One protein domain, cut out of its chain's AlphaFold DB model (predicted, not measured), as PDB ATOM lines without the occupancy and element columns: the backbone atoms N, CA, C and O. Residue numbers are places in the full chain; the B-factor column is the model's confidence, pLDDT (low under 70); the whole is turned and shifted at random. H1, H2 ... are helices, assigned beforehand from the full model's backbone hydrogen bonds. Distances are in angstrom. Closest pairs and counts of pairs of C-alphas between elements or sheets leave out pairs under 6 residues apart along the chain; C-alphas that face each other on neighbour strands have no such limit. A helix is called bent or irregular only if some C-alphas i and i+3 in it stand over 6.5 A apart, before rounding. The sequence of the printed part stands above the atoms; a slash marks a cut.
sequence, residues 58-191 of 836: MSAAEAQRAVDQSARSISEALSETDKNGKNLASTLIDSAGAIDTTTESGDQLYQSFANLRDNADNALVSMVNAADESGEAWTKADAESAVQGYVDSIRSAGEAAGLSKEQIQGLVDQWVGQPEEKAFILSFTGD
ATOM      1  N   MET A  58      32.877  -6.334  31.003       55.81
ATOM      2  CA  MET A  58      31.726  -6.425  30.109       55.81
ATOM      3  C   MET A  58      32.191  -6.860  28.721       55.81
ATOM      4  O   MET A  58      33.129  -6.294  28.159       55.81
ATOM      5  N   SER A  59      31.497  -7.829  28.123       59.78
ATOM      6  CA  SER A  59      31.723  -8.145  26.712       59.78
ATOM      7  C   SER A  59      31.290  -6.973  25.821       59.78
ATOM      8  O   SER A  59      30.371  -6.225  26.160       59.78
ATOM      9  N   ALA A  60      31.872  -6.846  24.625       52.38
ATOM     10  CA  ALA A  60      31.460  -5.826  23.652       52.38
ATOM     11  C   ALA A  60      29.944  -5.877  23.339       52.38
ATOM     12  O   ALA A  60      29.293  -4.848  23.167       52.38
ATOM     13  N   ALA A  61      29.352  -7.077  23.340       56.91
ATOM     14  CA  ALA A  61      27.918  -7.271  23.131       56.91
ATOM     15  C   ALA A  61      27.052  -6.869  24.342       56.91
ATOM     16  O   ALA A  61      25.861  -6.592  24.182       56.91
ATOM     17  N   GLU A  62      27.599  -6.882  25.557       60.50
ATOM     18  CA  GLU A  62      26.938  -6.378  26.767       60.50
ATOM     19  C   GLU A  62      27.103  -4.869  26.901       60.50
ATOM     20  O   GLU A  62      26.134  -4.200  27.250       60.50
ATOM     21  N   ALA A  63      28.271  -4.329  26.542       60.56
ATOM     22  CA  ALA A  63      28.512  -2.892  26.461       60.56
ATOM     23  C   ALA A  63      27.515  -2.231  25.501       60.56
ATOM     24  O   ALA A  63      26.826  -1.289  25.886       60.56
ATOM     25  N   GLN A  64      27.319  -2.802  24.309       63.53
ATOM     26  CA  GLN A  64      26.328  -2.286  23.363       63.53
ATOM     27  C   GLN A  64      24.889  -2.373  23.902       63.53
ATOM     28  O   GLN A  64      24.112  -1.431  23.771       63.53
ATOM     29  N   ARG A  65      24.523  -3.476  24.570       72.31
ATOM     30  CA  ARG A  65      23.192  -3.617  25.191       72.31
ATOM     31  C   ARG A  65      22.971  -2.622  26.332       72.31
ATOM     32  O   ARG A  65      21.849  -2.142  26.499       72.31
ATOM     33  N   ALA A  66      24.014  -2.311  27.099       71.25
ATOM     34  CA  ALA A  66      23.976  -1.319  28.167       71.25
ATOM     35  C   ALA A  66      23.816   0.104  27.616       71.25
ATOM     36  O   ALA A  66      23.019   0.869  28.166       71.25
ATOM     37  N   VAL A  67      24.476   0.432  26.498       72.69
ATOM     38  CA  VAL A  67      24.248   1.681  25.750       72.69
ATOM     39  C   VAL A  67      22.783   1.773  25.324       72.69
ATOM     40  O   VAL A  67      22.098   2.722  25.697       72.69
ATOM     41  N   ASP A  68      22.256   0.747  24.650       77.62
ATOM     42  CA  ASP A  68      20.875   0.745  24.151       77.62
ATOM     43  C   ASP A  68      19.836   0.858  25.284       77.62
ATOM     44  O   ASP A  68      18.786   1.488  25.137       77.62
ATOM     45  N   GLN A  69      20.093   0.219  26.429       78.94
ATOM     46  CA  GLN A  69      19.223   0.299  27.602       78.94
ATOM     47  C   GLN A  69      19.288   1.676  28.270       78.94
ATOM     48  O   GLN A  69      18.247   2.204  28.671       78.94
ATOM     49  N   SER A  70      20.480   2.264  28.360       76.12
ATOM     50  CA  SER A  70      20.674   3.604  28.917       76.12
ATOM     51  C   SER A  70      20.017   4.659  28.022       76.12
ATOM     52  O   SER A  70      19.303   5.520  28.526       76.12
ATOM     53  N   ALA A  71      20.136   4.519  26.697       75.25
ATOM     54  CA  ALA A  71      19.475   5.372  25.712       75.25
ATOM     55  C   ALA A  71      17.947   5.358  25.859       75.25
ATOM     56  O   ALA A  71      17.312   6.411  25.893       75.25
ATOM     57  N   ARG A  72      17.347   4.165  26.004       81.12
ATOM     58  CA  ARG A  72      15.899   4.027  26.239       81.12
ATOM     59  C   ARG A  72      15.468   4.656  27.562       81.12
ATOM     60  O   ARG A  72      14.489   5.389  27.577       81.12
ATOM     61  N   SER A  73      16.213   4.401  28.636       79.94
ATOM     62  CA  SER A  73      15.872   4.892  29.981       79.94
ATOM     63  C   SER A  73      15.967   6.418  30.073       79.94
ATOM     64  O   SER A  73      15.113   7.059  30.673       79.94
ATOM     65  N   ILE A  74      16.976   7.015  29.431       81.38
ATOM     66  CA  ILE A  74      17.142   8.472  29.374       81.38
ATOM     67  C   ILE A  74      16.094   9.113  28.473       81.38
ATOM     68  O   ILE A  74      15.539  10.139  28.842       81.38
ATOM     69  N   SER A  75      15.791   8.512  27.322       81.88
ATOM     70  CA  SER A  75      14.721   8.993  26.444       81.88
ATOM     71  C   SER A  75      13.360   8.974  27.150       81.88
ATOM     72  O   SER A  75      12.609   9.946  27.081       81.88
ATOM     73  N   GLU A  76      13.063   7.917  27.911       83.12
ATOM     74  CA  GLU A  76      11.854   7.827  28.735       83.12
ATOM     75  C   GLU A  76      11.836   8.905  29.831       83.12
ATOM     76  O   GLU A  76      10.878   9.668  29.919       83.12
ATOM     77  N   ALA A  77      12.925   9.058  30.589       81.25
ATOM     78  CA  ALA A  77      13.008  10.052  31.661       81.25
ATOM     79  C   ALA A  77      12.958  11.508  31.149       81.25
ATOM     80  O   ALA A  77      12.330  12.368  31.761       81.25
ATOM     81  N   LEU A  78      13.590  11.796  30.008       82.06
ATOM     82  CA  LEU A  78      13.594  13.124  29.392       82.06
ATOM     83  C   LEU A  78      12.306  13.436  28.623       82.06
ATOM     84  O   LEU A  78      12.087  14.591  28.270       82.06
ATOM     85  N   SER A  79      11.454  12.447  28.344       82.44
ATOM     86  CA  SER A  79      10.162  12.652  27.671       82.44
ATOM     87  C   SER A  79       8.988  12.806  28.641       82.44
ATOM     88  O   SER A  79       7.854  13.003  28.193       82.44
ATOM     89  N   GLU A  80       9.235  12.779  29.958       80.31
ATOM     90  CA  GLU A  80       8.194  13.047  30.945       80.31
ATOM     91  C   GLU A  80       7.573  14.433  30.740       80.31
ATOM     92  O   GLU A  80       8.252  15.442  30.529       80.31
ATOM     93  N   THR A  81       6.245  14.484  30.821       78.88
ATOM     94  CA  THR A  81       5.469  15.712  30.653       78.88
ATOM     95  C   THR A  81       4.699  16.043  31.920       78.88
ATOM     96  O   THR A  81       4.274  15.164  32.671       78.88
ATOM     97  N   ASP A  82       4.510  17.335  32.165       76.50
ATOM     98  CA  ASP A  82       3.651  17.810  33.234       76.50
ATOM     99  C   ASP A  82       2.167  17.555  32.910       76.50
ATOM    100  O   ASP A  82       1.775  17.133  31.820       76.50
ATOM    101  N   LYS A  83       1.294  17.883  33.864       75.00
ATOM    102  CA  LYS A  83      -0.171  17.814  33.705       75.00
ATOM    103  C   LYS A  83      -0.736  18.644  32.535       75.00
ATOM    104  O   LYS A  83      -1.912  18.489  32.217       75.00
ATOM    105  N   ASN A  84       0.061  19.528  31.935       71.56
ATOM    106  CA  ASN A  84      -0.295  20.368  30.794       71.56
ATOM    107  C   ASN A  84       0.362  19.884  29.484       71.56
ATOM    108  O   ASN A  84       0.248  20.568  28.468       71.56
ATOM    109  N   GLY A  85       1.040  18.731  29.491       71.12
ATOM    110  CA  GLY A  85       1.735  18.177  28.329       71.12
ATOM    111  C   GLY A  85       3.073  18.856  28.016       71.12
ATOM    112  O   GLY A  85       3.618  18.640  26.935       71.12
ATOM    113  N   LYS A  86       3.611  19.682  28.922       76.44
ATOM    114  CA  LYS A  86       4.909  20.340  28.749       76.44
ATOM    115  C   LYS A  86       6.028  19.422  29.235       76.44
ATOM    116  O   LYS A  86       5.969  18.932  30.358       76.44
ATOM    117  N   ASN A  87       7.054  19.227  28.410       80.31
ATOM    118  CA  ASN A  87       8.221  18.420  28.759       80.31
ATOM    119  C   ASN A  87       8.935  18.980  30.011       80.31
ATOM    120  O   ASN A  87       9.307  20.160  30.050       80.31
ATOM    121  N   LEU A  88       9.102  18.128  31.025       81.38
ATOM    122  CA  LEU A  88       9.657  18.471  32.335       81.38
ATOM    123  C   LEU A  88      11.181  18.649  32.316       81.38
ATOM    124  O   LEU A  88      11.704  19.414  33.129       81.38
ATOM    125  N   ALA A  89      11.895  18.018  31.379       78.12
ATOM    126  CA  ALA A  89      13.357  18.047  31.310       78.12
ATOM    127  C   ALA A  89      13.907  19.478  31.224       78.12
ATOM    128  O   ALA A  89      14.843  19.827  31.936       78.12
ATOM    129  N   SER A  90      13.254  20.338  30.436       73.50
ATOM    130  CA  SER A  90      13.628  21.754  30.277       73.50
ATOM    131  C   SER A  90      13.573  22.579  31.570       73.50
ATOM    132  O   SER A  90      14.189  23.638  31.648       73.50
ATOM    133  N   THR A  91      12.819  22.115  32.572       80.69
ATOM    134  CA  THR A  91      12.674  22.775  33.880       80.69
ATOM    135  C   THR A  91      13.466  22.098  34.991       80.69
ATOM    136  O   THR A  91      13.714  22.727  36.014       80.69
ATOM    137  N   LEU A  92      13.839  20.832  34.797       84.38
ATOM    138  CA  LEU A  92      14.591  20.031  35.762       84.38
ATOM    139  C   LEU A  92      16.103  20.118  35.549       84.38
ATOM    140  O   LEU A  92      16.843  19.678  36.417       84.38
ATOM    141  N   ILE A  93      16.554  20.639  34.406       84.94
ATOM    142  CA  ILE A  93      17.967  20.718  34.035       84.94
ATOM    143  C   ILE A  93      18.334  22.187  33.869       84.94
ATOM    144  O   ILE A  93      17.772  22.879  33.013       84.94
ATOM    145  N   ASP A  94      19.258  22.677  34.686       79.69
ATOM    146  CA  ASP A  94      19.738  24.053  34.571       79.69
ATOM    147  C   ASP A  94      20.709  24.237  33.391       79.69
ATOM    148  O   ASP A  94      21.068  23.288  32.696       79.69
ATOM    149  N   SER A  95      21.143  25.474  33.141       71.88
ATOM    150  CA  SER A  95      22.054  25.799  32.036       71.88
ATOM    151  C   SER A  95      23.445  25.160  32.143       71.88
ATOM    152  O   SER A  95      24.160  25.151  31.146       71.88
ATOM    153  N   ALA A  96      23.837  24.664  33.321       67.56
ATOM    154  CA  ALA A  96      25.095  23.952  33.546       67.56
ATOM    155  C   ALA A  96      24.939  22.424  33.402       67.56
ATOM    156  O   ALA A  96      25.932  21.702  33.446       67.56
ATOM    157  N   GLY A  97      23.715  21.928  33.186       68.88
ATOM    158  CA  GLY A  97      23.415  20.499  33.095       68.88
ATOM    159  C   GLY A  97      23.068  19.851  34.437       68.88
ATOM    160  O   GLY A  97      22.833  18.639  34.477       68.88
ATOM    161  N   ALA A  98      22.974  20.627  35.523       77.25
ATOM    162  CA  ALA A  98      22.638  20.094  36.831       77.25
ATOM    163  C   ALA A  98      21.144  19.758  36.919       77.25
ATOM    164  O   ALA A  98      20.273  20.545  36.540       77.25
ATOM    165  N   ILE A  99      20.858  18.564  37.441       83.94
ATOM    166  CA  ILE A  99      19.502  18.035  37.589       83.94
ATOM    167  C   ILE A  99      18.942  18.433  38.965       83.94
ATOM    168  O   ILE A  99      19.521  18.097  40.001       83.94
ATOM    169  N   ASP A 100      17.795  19.111  38.983       81.75
ATOM    170  CA  ASP A 100      17.063  19.472  40.197       81.75
ATOM    171  C   ASP A 100      16.423  18.239  40.853       81.75
ATOM    172  O   ASP A 100      15.316  17.820  40.518       81.75
ATOM    173  N   THR A 101      17.104  17.684  41.851       83.50
ATOM    174  CA  THR A 101      16.656  16.510  42.621       83.50
ATOM    175  C   THR A 101      15.633  16.825  43.717       83.50
ATOM    176  O   THR A 101      15.252  15.940  44.483       83.50
ATOM    177  N   THR A 102      15.152  18.068  43.832       71.50
ATOM    178  CA  THR A 102      14.147  18.430  44.851       71.50
ATOM    179  C   THR A 102      12.740  17.918  44.523       71.50
ATOM    180  O   THR A 102      11.850  17.947  45.380       71.50
ATOM    181  N   THR A 103      12.538  17.412  43.304       80.00
ATOM    182  CA  THR A 103      11.278  16.847  42.812       80.00
ATOM    183  C   THR A 103      11.405  15.346  42.541       80.00
ATOM    184  O   THR A 103      12.495  14.843  42.291       80.00
ATOM    185  N   GLU A 104      10.285  14.614  42.565       75.62
ATOM    186  CA  GLU A 104      10.280  13.166  42.296       75.62
ATOM    187  C   GLU A 104      10.741  12.841  40.864       75.62
ATOM    188  O   GLU A 104      11.584  11.965  40.687       75.62
ATOM    189  N   SER A 105      10.271  13.591  39.858       78.31
ATOM    190  CA  SER A 105      10.736  13.455  38.467       78.31
ATOM    191  C   SER A 105      12.219  13.808  38.315       78.31
ATOM    192  O   SER A 105      12.940  13.152  37.570       78.31
ATOM    193  N   GLY A 106      12.708  14.810  39.050       79.38
ATOM    194  CA  GLY A 106      14.122  15.175  39.051       79.38
ATOM    195  C   GLY A 106      15.031  14.133  39.707       79.38
ATOM    196  O   GLY A 106      16.092  13.822  39.171       79.38
ATOM    197  N   ASP A 107      14.606  13.524  40.819       77.81
ATOM    198  CA  ASP A 107      15.322  12.399  41.437       77.81
ATOM    199  C   ASP A 107      15.355  11.179  40.500       77.81
ATOM    200  O   ASP A 107      16.410  10.584  40.292       77.81
ATOM    201  N   GLN A 108      14.239  10.844  39.844       78.56
ATOM    202  CA  GLN A 108      14.193   9.755  38.859       78.56
ATOM    203  C   GLN A 108      15.100  10.016  37.650       78.56
ATOM    204  O   GLN A 108      15.819   9.114  37.205       78.56
ATOM    205  N   LEU A 109      15.120  11.255  37.149       82.56
ATOM    206  CA  LEU A 109      16.021  11.678  36.083       82.56
ATOM    207  C   LEU A 109      17.489  11.532  36.513       82.56
ATOM    208  O   LEU A 109      18.284  10.933  35.791       82.56
ATOM    209  N   TYR A 110      17.830  11.972  37.726       82.56
ATOM    210  CA  TYR A 110      19.165  11.802  38.304       82.56
ATOM    211  C   TYR A 110      19.582  10.325  38.386       82.56
ATOM    212  O   TYR A 110      20.699   9.986  37.997       82.56
ATOM    213  N   GLN A 111      18.701   9.426  38.840       77.44
ATOM    214  CA  GLN A 111      19.008   7.988  38.911       77.44
ATOM    215  C   GLN A 111      19.286   7.384  37.524       77.44
ATOM    216  O   GLN A 111      20.194   6.564  37.376       77.44
ATOM    217  N   SER A 112      18.541   7.798  36.495       80.38
ATOM    218  CA  SER A 112      18.759   7.344  35.115       80.38
ATOM    219  C   SER A 112      20.126   7.774  34.573       80.38
ATOM    220  O   SER A 112      20.834   6.960  33.978       80.38
ATOM    221  N   PHE A 113      20.538   9.017  34.835       82.50
ATOM    222  CA  PHE A 113      21.859   9.521  34.449       82.50
ATOM    223  C   PHE A 113      23.003   8.925  35.289       82.50
ATOM    224  O   PHE A 113      24.078   8.656  34.750       82.50
ATOM    225  N   ALA A 114      22.774   8.626  36.572       73.31
ATOM    226  CA  ALA A 114      23.739   7.919  37.416       73.31
ATOM    227  C   ALA A 114      24.015   6.497  36.904       73.31
ATOM    228  O   ALA A 114      25.172   6.110  36.772       73.31
ATOM    229  N   ASN A 115      22.967   5.761  36.524       73.00
ATOM    230  CA  ASN A 115      23.118   4.436  35.922       73.00
ATOM    231  C   ASN A 115      23.850   4.493  34.571       73.00
ATOM    232  O   ASN A 115      24.662   3.616  34.281       73.00
ATOM    233  N   LEU A 116      23.591   5.516  33.743       81.19
ATOM    234  CA  LEU A 116      24.339   5.717  32.498       81.19
ATOM    235  C   LEU A 116      25.828   5.952  32.775       81.19
ATOM    236  O   LEU A 116      26.660   5.335  32.113       81.19
ATOM    237  N   ARG A 117      26.167   6.798  33.754       76.12
ATOM    238  CA  ARG A 117      27.564   7.045  34.132       76.12
ATOM    239  C   ARG A 117      28.265   5.754  34.536       76.12
ATOM    240  O   ARG A 117      29.344   5.473  34.030       76.12
ATOM    241  N   ASP A 118      27.633   4.965  35.399       69.00
ATOM    242  CA  ASP A 118      28.208   3.709  35.880       69.00
ATOM    243  C   ASP A 118      28.427   2.717  34.717       69.00
ATOM    244  O   ASP A 118      29.453   2.041  34.650       69.00
ATOM    245  N   ASN A 119      27.511   2.673  33.743       71.69
ATOM    246  CA  ASN A 119      27.664   1.855  32.536       71.69
ATOM    247  C   ASN A 119      28.792   2.352  31.614       71.69
ATOM    248  O   ASN A 119      29.534   1.535  31.064       71.69
ATOM    249  N   ALA A 120      28.945   3.669  31.455       72.94
ATOM    250  CA  ALA A 120      30.031   4.268  30.679       72.94
ATOM    251  C   ALA A 120      31.403   4.004  31.326       72.94
ATOM    252  O   ALA A 120      32.354   3.637  30.635       72.94
ATOM    253  N   ASP A 121      31.490   4.107  32.654       68.75
ATOM    254  CA  ASP A 121      32.710   3.819  33.413       68.75
ATOM    255  C   ASP A 121      33.085   2.327  33.324       68.75
ATOM    256  O   ASP A 121      34.248   1.988  33.102       68.75
ATOM    257  N   ASN A 122      32.106   1.420  33.402       65.00
ATOM    258  CA  ASN A 122      32.343  -0.019  33.235       65.00
ATOM    259  C   ASN A 122      32.781  -0.390  31.807       65.00
ATOM    260  O   ASN A 122      33.613  -1.287  31.628       65.00
ATOM    261  N   ALA A 123      32.256   0.297  30.787       70.38
ATOM    262  CA  ALA A 123      32.684   0.109  29.402       70.38
ATOM    263  C   ALA A 123      34.155   0.514  29.213       70.38
ATOM    264  O   ALA A 123      34.930  -0.252  28.639       70.38
ATOM    265  N   LEU A 124      34.560   1.658  29.777       68.56
ATOM    266  CA  LEU A 124      35.955   2.106  29.780       68.56
ATOM    267  C   LEU A 124      36.883   1.090  30.457       68.56
ATOM    268  O   LEU A 124      37.885   0.693  29.869       68.56
ATOM    269  N   VAL A 125      36.532   0.616  31.657       63.34
ATOM    270  CA  VAL A 125      37.315  -0.404  32.384       63.34
ATOM    271  C   VAL A 125      37.481  -1.678  31.554       63.34
ATOM    272  O   VAL A 125      38.564  -2.256  31.499       63.34
ATOM    273  N   SER A 126      36.418  -2.113  30.881       62.69
ATOM    274  CA  SER A 126      36.436  -3.348  30.092       62.69
ATOM    275  C   SER A 126      37.360  -3.245  28.878       62.69
ATOM    276  O   SER A 126      38.064  -4.200  28.562       62.69
ATOM    277  N   MET A 127      37.398  -2.083  28.224       66.69
ATOM    278  CA  MET A 127      38.281  -1.861  27.079       66.69
ATOM    279  C   MET A 127      39.745  -1.657  27.487       66.69
ATOM    280  O   MET A 127      40.629  -2.157  26.794       66.69
ATOM    281  N   VAL A 128      40.006  -1.026  28.637       61.31
ATOM    282  CA  VAL A 128      41.361  -0.940  29.215       61.31
ATOM    283  C   VAL A 128      41.901  -2.337  29.526       61.31
ATOM    284  O   VAL A 128      43.001  -2.676  29.101       61.31
ATOM    285  N   ASN A 129      41.100  -3.189  30.172       58.84
ATOM    286  CA  ASN A 129      41.497  -4.570  30.451       58.84
ATOM    287  C   ASN A 129      41.775  -5.366  29.162       58.84
ATOM    288  O   ASN A 129      42.716  -6.151  29.112       58.84
ATOM    289  N   ALA A 130      40.986  -5.149  28.104       62.19
ATOM    290  CA  ALA A 130      41.201  -5.803  26.814       62.19
ATOM    291  C   ALA A 130      42.507  -5.352  26.128       62.19
ATOM    292  O   ALA A 130      43.184  -6.178  25.517       62.19
ATOM    293  N   ALA A 131      42.871  -4.071  26.251       61.59
ATOM    294  CA  ALA A 131      44.136  -3.538  25.739       61.59
ATOM    295  C   ALA A 131      45.348  -4.072  26.524       61.59
ATOM    296  O   ALA A 131      46.358  -4.448  25.928       61.59
ATOM    297  N   ASP A 132      45.223  -4.201  27.848       55.75
ATOM    298  CA  ASP A 132      46.244  -4.832  28.693       55.75
ATOM    299  C   ASP A 132      46.451  -6.315  28.329       55.75
ATOM    300  O   ASP A 132      47.584  -6.802  28.288       55.75
ATOM    301  N   GLU A 133      45.371  -7.041  28.019       54.62
ATOM    302  CA  GLU A 133      45.432  -8.439  27.575       54.62
ATOM    303  C   GLU A 133      46.038  -8.603  26.172       54.62
ATOM    304  O   GLU A 133      46.728  -9.597  25.915       54.62
ATOM    305  N   SER A 134      45.803  -7.651  25.261       57.31
ATOM    306  CA  SER A 134      46.380  -7.660  23.909       57.31
ATOM    307  C   SER A 134      47.815  -7.121  23.862       57.31
ATOM    308  O   SER A 134      48.541  -7.396  22.902       57.31
ATOM    309  N   GLY A 135      48.252  -6.406  24.906       51.62
ATOM    310  CA  GLY A 135      49.536  -5.706  24.952       51.62
ATOM    311  C   GLY A 135      49.584  -4.474  24.041       51.62
ATOM    312  O   GLY A 135      50.675  -4.006  23.705       51.62
ATOM    313  N   GLU A 136      48.426  -3.977  23.603       59.91
ATOM    314  CA  GLU A 136      48.306  -2.769  22.790       59.91
ATOM    315  C   GLU A 136      48.284  -1.519  23.673       59.91
ATOM    316  O   GLU A 136      47.775  -1.515  24.792       59.91
ATOM    317  N   ALA A 137      48.857  -0.428  23.167       52.69
ATOM    318  CA  ALA A 137      48.842   0.841  23.879       52.69
ATOM    319  C   ALA A 137      47.431   1.443  23.839       52.69
ATOM    320  O   ALA A 137      46.917   1.735  22.764       52.69
ATOM    321  N   TRP A 138      46.845   1.678  25.010       60.28
ATOM    322  CA  TRP A 138      45.572   2.378  25.147       60.28
ATOM    323  C   TRP A 138      45.712   3.862  24.781       60.28
ATOM    324  O   TRP A 138      46.560   4.565  25.340       60.28
ATOM    325  N   THR A 139      44.887   4.356  23.855       62.50
ATOM    326  CA  THR A 139      44.953   5.742  23.373       62.50
ATOM    327  C   THR A 139      43.731   6.575  23.767       62.50
ATOM    328  O   THR A 139      42.681   6.067  24.160       62.50
ATOM    329  N   LYS A 140      43.848   7.900  23.612       57.97
ATOM    330  CA  LYS A 140      42.722   8.836  23.761       57.97
ATOM    331  C   LYS A 140      41.555   8.494  22.820       57.97
ATOM    332  O   LYS A 140      40.404   8.596  23.229       57.97
ATOM    333  N   ALA A 141      41.847   8.061  21.594       66.44
ATOM    334  CA  ALA A 141      40.816   7.710  20.621       66.44
ATOM    335  C   ALA A 141      40.015   6.467  21.054       66.44
ATOM    336  O   ALA A 141      38.806   6.409  20.835       66.44
ATOM    337  N   ASP A 142      40.663   5.509  21.724       67.75
ATOM    338  CA  ASP A 142      40.001   4.300  22.230       67.75
ATOM    339  C   ASP A 142      39.051   4.627  23.389       67.75
ATOM    340  O   ASP A 142      37.940   4.102  23.469       67.75
ATOM    341  N   ALA A 143      39.449   5.571  24.244       64.12
ATOM    342  CA  ALA A 143      38.620   6.091  25.322       64.12
ATOM    343  C   ALA A 143      37.387   6.849  24.832       64.12
ATOM    344  O   ALA A 143      36.285   6.634  25.334       64.12
ATOM    345  N   GLU A 144      37.569   7.727  23.846       69.31
ATOM    346  CA  GLU A 144      36.467   8.448  23.210       69.31
ATOM    347  C   GLU A 144      35.505   7.461  22.543       69.31
ATOM    348  O   GLU A 144      34.297   7.531  22.764       69.31
ATOM    349  N   SER A 145      36.036   6.471  21.819       75.88
ATOM    350  CA  SER A 145      35.233   5.427  21.179       75.88
ATOM    351  C   SER A 145      34.412   4.610  22.183       75.88
ATOM    352  O   SER A 145      33.250   4.310  21.903       75.88
ATOM    353  N   ALA A 146      34.970   4.304  23.360       73.62
ATOM    354  CA  ALA A 146      34.308   3.524  24.407       73.62
ATOM    355  C   ALA A 146      33.041   4.192  24.960       73.62
ATOM    356  O   ALA A 146      32.072   3.509  25.306       73.62
ATOM    357  N   VAL A 147      33.039   5.525  25.054       77.94
ATOM    358  CA  VAL A 147      31.927   6.286  25.647       77.94
ATOM    359  C   VAL A 147      31.042   6.990  24.624       77.94
ATOM    360  O   VAL A 147      29.970   7.480  24.984       77.94
ATOM    361  N   GLN A 148      31.436   7.004  23.347       83.00
ATOM    362  CA  GLN A 148      30.741   7.733  22.286       83.00
ATOM    363  C   GLN A 148      29.253   7.371  22.190       83.00
ATOM    364  O   GLN A 148      28.407   8.258  22.091       83.00
ATOM    365  N   GLY A 149      28.908   6.085  22.318       84.50
ATOM    366  CA  GLY A 149      27.511   5.636  22.287       84.50
ATOM    367  C   GLY A 149      26.650   6.232  23.409       84.50
ATOM    368  O   GLY A 149      25.465   6.507  23.210       84.50
ATOM    369  N   TYR A 150      27.238   6.499  24.578       84.00
ATOM    370  CA  TYR A 150      26.552   7.156  25.693       84.00
ATOM    371  C   TYR A 150      26.399   8.662  25.451       84.00
ATOM    372  O   TYR A 150      25.328   9.214  25.706       84.00
ATOM    373  N   VAL A 151      27.424   9.314  24.891       86.56
ATOM    374  CA  VAL A 151      27.371  10.730  24.485       86.56
ATOM    375  C   VAL A 151      26.284  10.954  23.433       86.56
ATOM    376  O   VAL A 151      25.458  11.859  23.568       86.56
ATOM    377  N   ASP A 152      26.232  10.098  22.414       88.12
ATOM    378  CA  ASP A 152      25.244  10.192  21.338       88.12
ATOM    379  C   ASP A 152      23.822   9.933  21.844       88.12
ATOM    380  O   ASP A 152      22.873  10.575  21.384       88.12
ATOM    381  N   SER A 153      23.673   9.058  22.842       85.25
ATOM    382  CA  SER A 153      22.391   8.803  23.506       85.25
ATOM    383  C   SER A 153      21.878  10.032  24.259       85.25
ATOM    384  O   SER A 153      20.708  10.385  24.116       85.25
ATOM    385  N   ILE A 154      22.745  10.717  25.015       87.69
ATOM    386  CA  ILE A 154      22.389  11.959  25.722       87.69
ATOM    387  C   ILE A 154      22.021  13.052  24.720       87.69
ATOM    388  O   ILE A 154      20.995  13.708  24.888       87.69
ATOM    389  N   ARG A 155      22.822  13.227  23.662       90.94
ATOM    390  CA  ARG A 155      22.576  14.253  22.641       90.94
ATOM    391  C   ARG A 155      21.241  14.025  21.934       90.94
ATOM    392  O   ARG A 155      20.406  14.923  21.911       90.94
ATOM    393  N   SER A 156      21.004  12.805  21.456       87.25
ATOM    394  CA  SER A 156      19.771  12.452  20.742       87.25
ATOM    395  C   SER A 156      18.528  12.604  21.623       87.25
ATOM    396  O   SER A 156      17.513  13.146  21.189       87.25
ATOM    397  N   ALA A 157      18.597  12.143  22.877       87.06
ATOM    398  CA  ALA A 157      17.470  12.229  23.802       87.06
ATOM    399  C   ALA A 157      17.225  13.667  24.292       87.06
ATOM    400  O   ALA A 157      16.075  14.085  24.416       87.06
ATOM    401  N   GLY A 158      18.288  14.442  24.518       87.62
ATOM    402  CA  GLY A 158      18.199  15.843  24.915       87.62
ATOM    403  C   GLY A 158      17.621  16.738  23.821       87.62
ATOM    404  O   GLY A 158      16.748  17.558  24.105       87.62
ATOM    405  N   GLU A 159      18.029  16.535  22.566       88.44
ATOM    406  CA  GLU A 159      17.458  17.236  21.408       88.44
ATOM    407  C   GLU A 159      15.965  16.922  21.248       88.44
ATOM    408  O   GLU A 159      15.152  17.834  21.083       88.44
ATOM    409  N   ALA A 160      15.576  15.647  21.379       84.62
ATOM    410  CA  ALA A 160      14.174  15.227  21.332       84.62
ATOM    411  C   ALA A 160      13.334  15.811  22.484       84.62
ATOM    412  O   ALA A 160      12.139  16.062  22.316       84.62
ATOM    413  N   ALA A 161      13.955  16.058  23.639       84.44
ATOM    414  CA  ALA A 161      13.330  16.691  24.797       84.44
ATOM    415  C   ALA A 161      13.306  18.231  24.730       84.44
ATOM    416  O   ALA A 161      12.740  18.878  25.614       84.44
ATOM    417  N   GLY A 162      13.884  18.828  23.682       85.75
ATOM    418  CA  GLY A 162      13.928  20.277  23.490       85.75
ATOM    419  C   GLY A 162      14.923  21.001  24.400       85.75
ATOM    420  O   GLY A 162      14.726  22.182  24.686       85.75
ATOM    421  N   LEU A 163      15.966  20.311  24.875       87.25
ATOM    422  CA  LEU A 163      17.063  20.934  25.619       87.25
ATOM    423  C   LEU A 163      17.935  21.794  24.694       87.25
ATOM    424  O   LEU A 163      18.115  21.493  23.512       87.25
ATOM    425  N   SER A 164      18.501  22.867  25.245       88.75
ATOM    426  CA  SER A 164      19.499  23.682  24.542       88.75
ATOM    427  C   SER A 164      20.819  22.927  24.365       88.75
ATOM    428  O   SER A 164      21.115  21.973  25.088       88.75
ATOM    429  N   LYS A 165      21.649  23.377  23.417       87.69
ATOM    430  CA  LYS A 165      22.974  22.782  23.180       87.69
ATOM    431  C   LYS A 165      23.862  22.888  24.418       87.69
ATOM    432  O   LYS A 165      24.604  21.960  24.710       87.69
ATOM    433  N   GLU A 166      23.738  23.986  25.152       84.44
ATOM    434  CA  GLU A 166      24.470  24.267  26.382       84.44
ATOM    435  C   GLU A 166      24.066  23.294  27.500       84.44
ATOM    436  O   GLU A 166      24.929  22.707  28.143       84.44
ATOM    437  N   GLN A 167      22.764  23.031  27.666       84.06
ATOM    438  CA  GLN A 167      22.261  22.038  28.629       84.06
ATOM    439  C   GLN A 167      22.702  20.614  28.276       84.06
ATOM    440  O   GLN A 167      23.089  19.847  29.153       84.06
ATOM    441  N   ILE A 168      22.654  20.254  26.989       87.12
ATOM    442  CA  ILE A 168      23.105  18.939  26.513       87.12
ATOM    443  C   ILE A 168      24.603  18.768  26.767       87.12
ATOM    444  O   ILE A 168      25.022  17.709  27.234       87.12
ATOM    445  N   GLN A 169      25.402  19.802  26.494       83.25
ATOM    446  CA  GLN A 169      26.836  19.767  26.755       83.25
ATOM    447  C   GLN A 169      27.126  19.647  28.256       83.25
ATOM    448  O   GLN A 169      27.901  18.779  28.644       83.25
ATOM    449  N   GLY A 170      26.423  20.410  29.099       78.94
ATOM    450  CA  GLY A 170      26.524  20.293  30.556       78.94
ATOM    451  C   GLY A 170      26.199  18.885  31.066       78.94
ATOM    452  O   GLY A 170      26.919  18.341  31.900       78.94
ATOM    453  N   LEU A 171      25.176  18.229  30.506       83.56
ATOM    454  CA  LEU A 171      24.853  16.838  30.843       83.56
ATOM    455  C   LEU A 171      25.961  15.859  30.434       83.56
ATOM    456  O   LEU A 171      26.287  14.951  31.201       83.56
ATOM    457  N   VAL A 172      26.547  16.024  29.246       85.06
ATOM    458  CA  VAL A 172      27.668  15.187  28.782       85.06
ATOM    459  C   VAL A 172      28.882  15.367  29.699       85.06
ATOM    460  O   VAL A 172      29.415  14.378  30.211       85.06
ATOM    461  N   ASP A 173      29.256  16.611  29.986       77.56
ATOM    462  CA  ASP A 173      30.403  16.948  30.836       77.56
ATOM    463  C   ASP A 173      30.194  16.475  32.283       77.56
ATOM    464  O   ASP A 173      31.122  16.015  32.959       77.56
ATOM    465  N   GLN A 174      28.956  16.535  32.777       74.88
ATOM    466  CA  GLN A 174      28.642  16.137  34.141       74.88
ATOM    467  C   GLN A 174      28.600  14.621  34.334       74.88
ATOM    468  O   GLN A 174      29.106  14.114  35.344       74.88
ATOM    469  N   TRP A 175      27.996  13.900  33.392       74.62
ATOM    470  CA  TRP A 175      27.611  12.504  33.591       74.62
ATOM    471  C   TRP A 175      28.482  11.508  32.843       74.62
ATOM    472  O   TRP A 175      28.722  10.423  33.363       74.62
ATOM    473  N   VAL A 176      29.024  11.871  31.682       74.44
ATOM    474  CA  VAL A 176      30.021  11.050  30.980       74.44
ATOM    475  C   VAL A 176      31.433  11.506  31.345       74.44
ATOM    476  O   VAL A 176      32.303  10.660  31.548       74.44
ATOM    477  N   GLY A 177      31.635  12.806  31.584       67.81
ATOM    478  CA  GLY A 177      32.935  13.385  31.933       67.81
ATOM    479  C   GLY A 177      33.897  13.454  30.747       67.81
ATOM    480  O   GLY A 177      33.605  12.934  29.674       67.81
ATOM    481  N   GLN A 178      35.059  14.080  30.954       61.81
ATOM    482  CA  GLN A 178      36.148  14.138  29.973       61.81
ATOM    483  C   GLN A 178      36.726  12.717  29.775       61.81
ATOM    484  O   GLN A 178      37.349  12.182  30.702       61.81
ATOM    485  N   PRO A 179      36.532  12.067  28.608       54.22
ATOM    486  CA  PRO A 179      36.949  10.676  28.388       54.22
ATOM    487  C   PRO A 179      38.461  10.495  28.549       54.22
ATOM    488  O   PRO A 179      38.924   9.475  29.046       54.22
ATOM    489  N   GLU A 180      39.219  11.525  28.184       51.28
ATOM    490  CA  GLU A 180      40.668  11.629  28.328       51.28
ATOM    491  C   GLU A 180      41.146  11.590  29.781       51.28
ATOM    492  O   GLU A 180      42.076  10.847  30.083       51.28
ATOM    493  N   GLU A 181      40.490  12.301  30.700       52.91
ATOM    494  CA  GLU A 181      40.844  12.278  32.124       52.91
ATOM    495  C   GLU A 181      40.540  10.912  32.737       52.91
ATOM    496  O   GLU A 181      41.352  10.358  33.477       52.91
ATOM    497  N   LYS A 182      39.388  10.327  32.392       54.66
ATOM    498  CA  LYS A 182      38.987   9.004  32.884       54.66
ATOM    499  C   LYS A 182      39.883   7.899  32.340       54.66
ATOM    500  O   LYS A 182      40.300   7.038  33.104       54.66
ATOM    501  N   ALA A 183      40.220   7.939  31.056       51.19
ATOM    502  CA  ALA A 183      41.131   6.994  30.426       51.19
ATOM    503  C   ALA A 183      42.564   7.121  30.920       51.19
ATOM    504  O   ALA A 183      43.234   6.110  31.085       51.19
ATOM    505  N   PHE A 184      43.013   8.344  31.191       51.03
ATOM    506  CA  PHE A 184      44.285   8.603  31.841       51.03
ATOM    507  C   PHE A 184      44.282   8.020  33.261       51.03
ATOM    508  O   PHE A 184      45.129   7.206  33.593       51.03
ATOM    509  N   ILE A 185      43.272   8.315  34.084       49.16
ATOM    510  CA  ILE A 185      43.142   7.756  35.443       49.16
ATOM    511  C   ILE A 185      43.069   6.218  35.425       49.16
ATOM    512  O   ILE A 185      43.678   5.561  36.273       49.16
ATOM    513  N   LEU A 186      42.344   5.642  34.463       50.00
ATOM    514  CA  LEU A 186      42.166   4.199  34.307       50.00
ATOM    515  C   LEU A 186      43.407   3.506  33.727       50.00
ATOM    516  O   LEU A 186      43.703   2.394  34.158       50.00
ATOM    517  N   SER A 187      44.198   4.148  32.863       49.97
ATOM    518  CA  SER A 187      45.448   3.569  32.344       49.97
ATOM    519  C   SER A 187      46.524   3.409  33.429       49.97
ATOM    520  O   SER A 187      47.338   2.489  33.365       49.97
ATOM    521  N   PHE A 188      46.482   4.201  34.508       49.06
ATOM    522  CA  PHE A 188      47.329   3.971  35.692       49.06
ATOM    523  C   PHE A 188      46.812   2.874  36.623       49.06
ATOM    524  O   PHE A 188      47.506   2.490  37.567       49.06
ATOM    525  N   THR A 189      45.609   2.333  36.404       49.16
ATOM    526  CA  THR A 189      45.103   1.233  37.239       49.16
ATOM    527  C   THR A 189      45.807  -0.104  36.977       49.16
ATOM    528  O   THR A 189      45.660  -1.019  37.793       49.16
ATOM    529  N   GLY A 190      46.671  -0.188  35.961       45.38
ATOM    530  CA  GLY A 190      47.620  -1.288  35.761       45.38
ATOM    531  C   GLY A 190      48.961  -1.100  36.489       45.38
ATOM    532  O   GLY A 190      49.479  -2.051  37.075       45.38
ATOM    533  N   ASP A 191      49.491   0.128  36.574       48.41
ATOM    534  CA  ASP A 191      50.838   0.399  37.106       48.41
ATOM    535  C   ASP A 191      50.817   0.707  38.620       48.41
ATOM    536  O   ASP A 191      50.263   1.696  39.107       48.41
TER     537      ASP A 191
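AT A GLANCE: This is residues 58 to 191 of the 836 residues of an uncharacterized protein of Mycetocola reblochoni (UniProt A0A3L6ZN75). Three long helices, H1, H3 and H4, lie side by side in an up-and-down bundle, each running against the one before it, and make a rod. Short helices H5 and H6 cover H3 and H4 on the side away from H1, one after the other along the rod, while little H2 sits near one end. The printed part has 134 residues with six named helices, H1 to H6, and no named strand: all helix, compact, with a radius of gyration of the C-alphas of 15.9 A and spans of 56 by 27 by 22 A.

IN THESE COORDINATES: Find C-alpha 60 at (31.460, -5.826, 23.652); from there H1 runs 26.7 A to residue 78. H2 is residues 89 to 92, 5.0 A. H3, residues 104 to 134, is 45.6 A long; H4, residues 140 to 160, is 29.4 A. H5, residues 165 to 175, covers 15.3 A, and H6, residues 179 to 187, 11.8 A, ending at (45.448, 3.569, 32.344).

HOW THE PARTS SIT: Look at C-alphas 70 and 116, 5.5 A apart, where H1 and H3 touch, opposite ways at a shallow tilt of 16 degrees. H3 and H4 form a hairpin, closest at C-alphas 120 and 147, 5.7 A. H4 is irregular, with C-alphas 146 and 149 7.4 A apart. H5 touches H3 at a steep tilt of 62 degrees, C-alphas 117 and 175 being closest at 5.5 A. H6 touches H4, closest at C-alphas 144 and 179, 5.7 A. H2 is near H3. Each O i to N i+4 pair is within hydrogen-bond range in H1, H3, H5 and H6, and 15 of 17 in H4; H2 is too short for one.

THE WHOLE: C-alphas 84 and 135 are farthest apart, 56.5 A. The printed part has no cut; the link from H2 to H3 is long. Mean pLDDT of the printed part is 72.4, with residues 124 to 144 and 177 to 191 among those under 70.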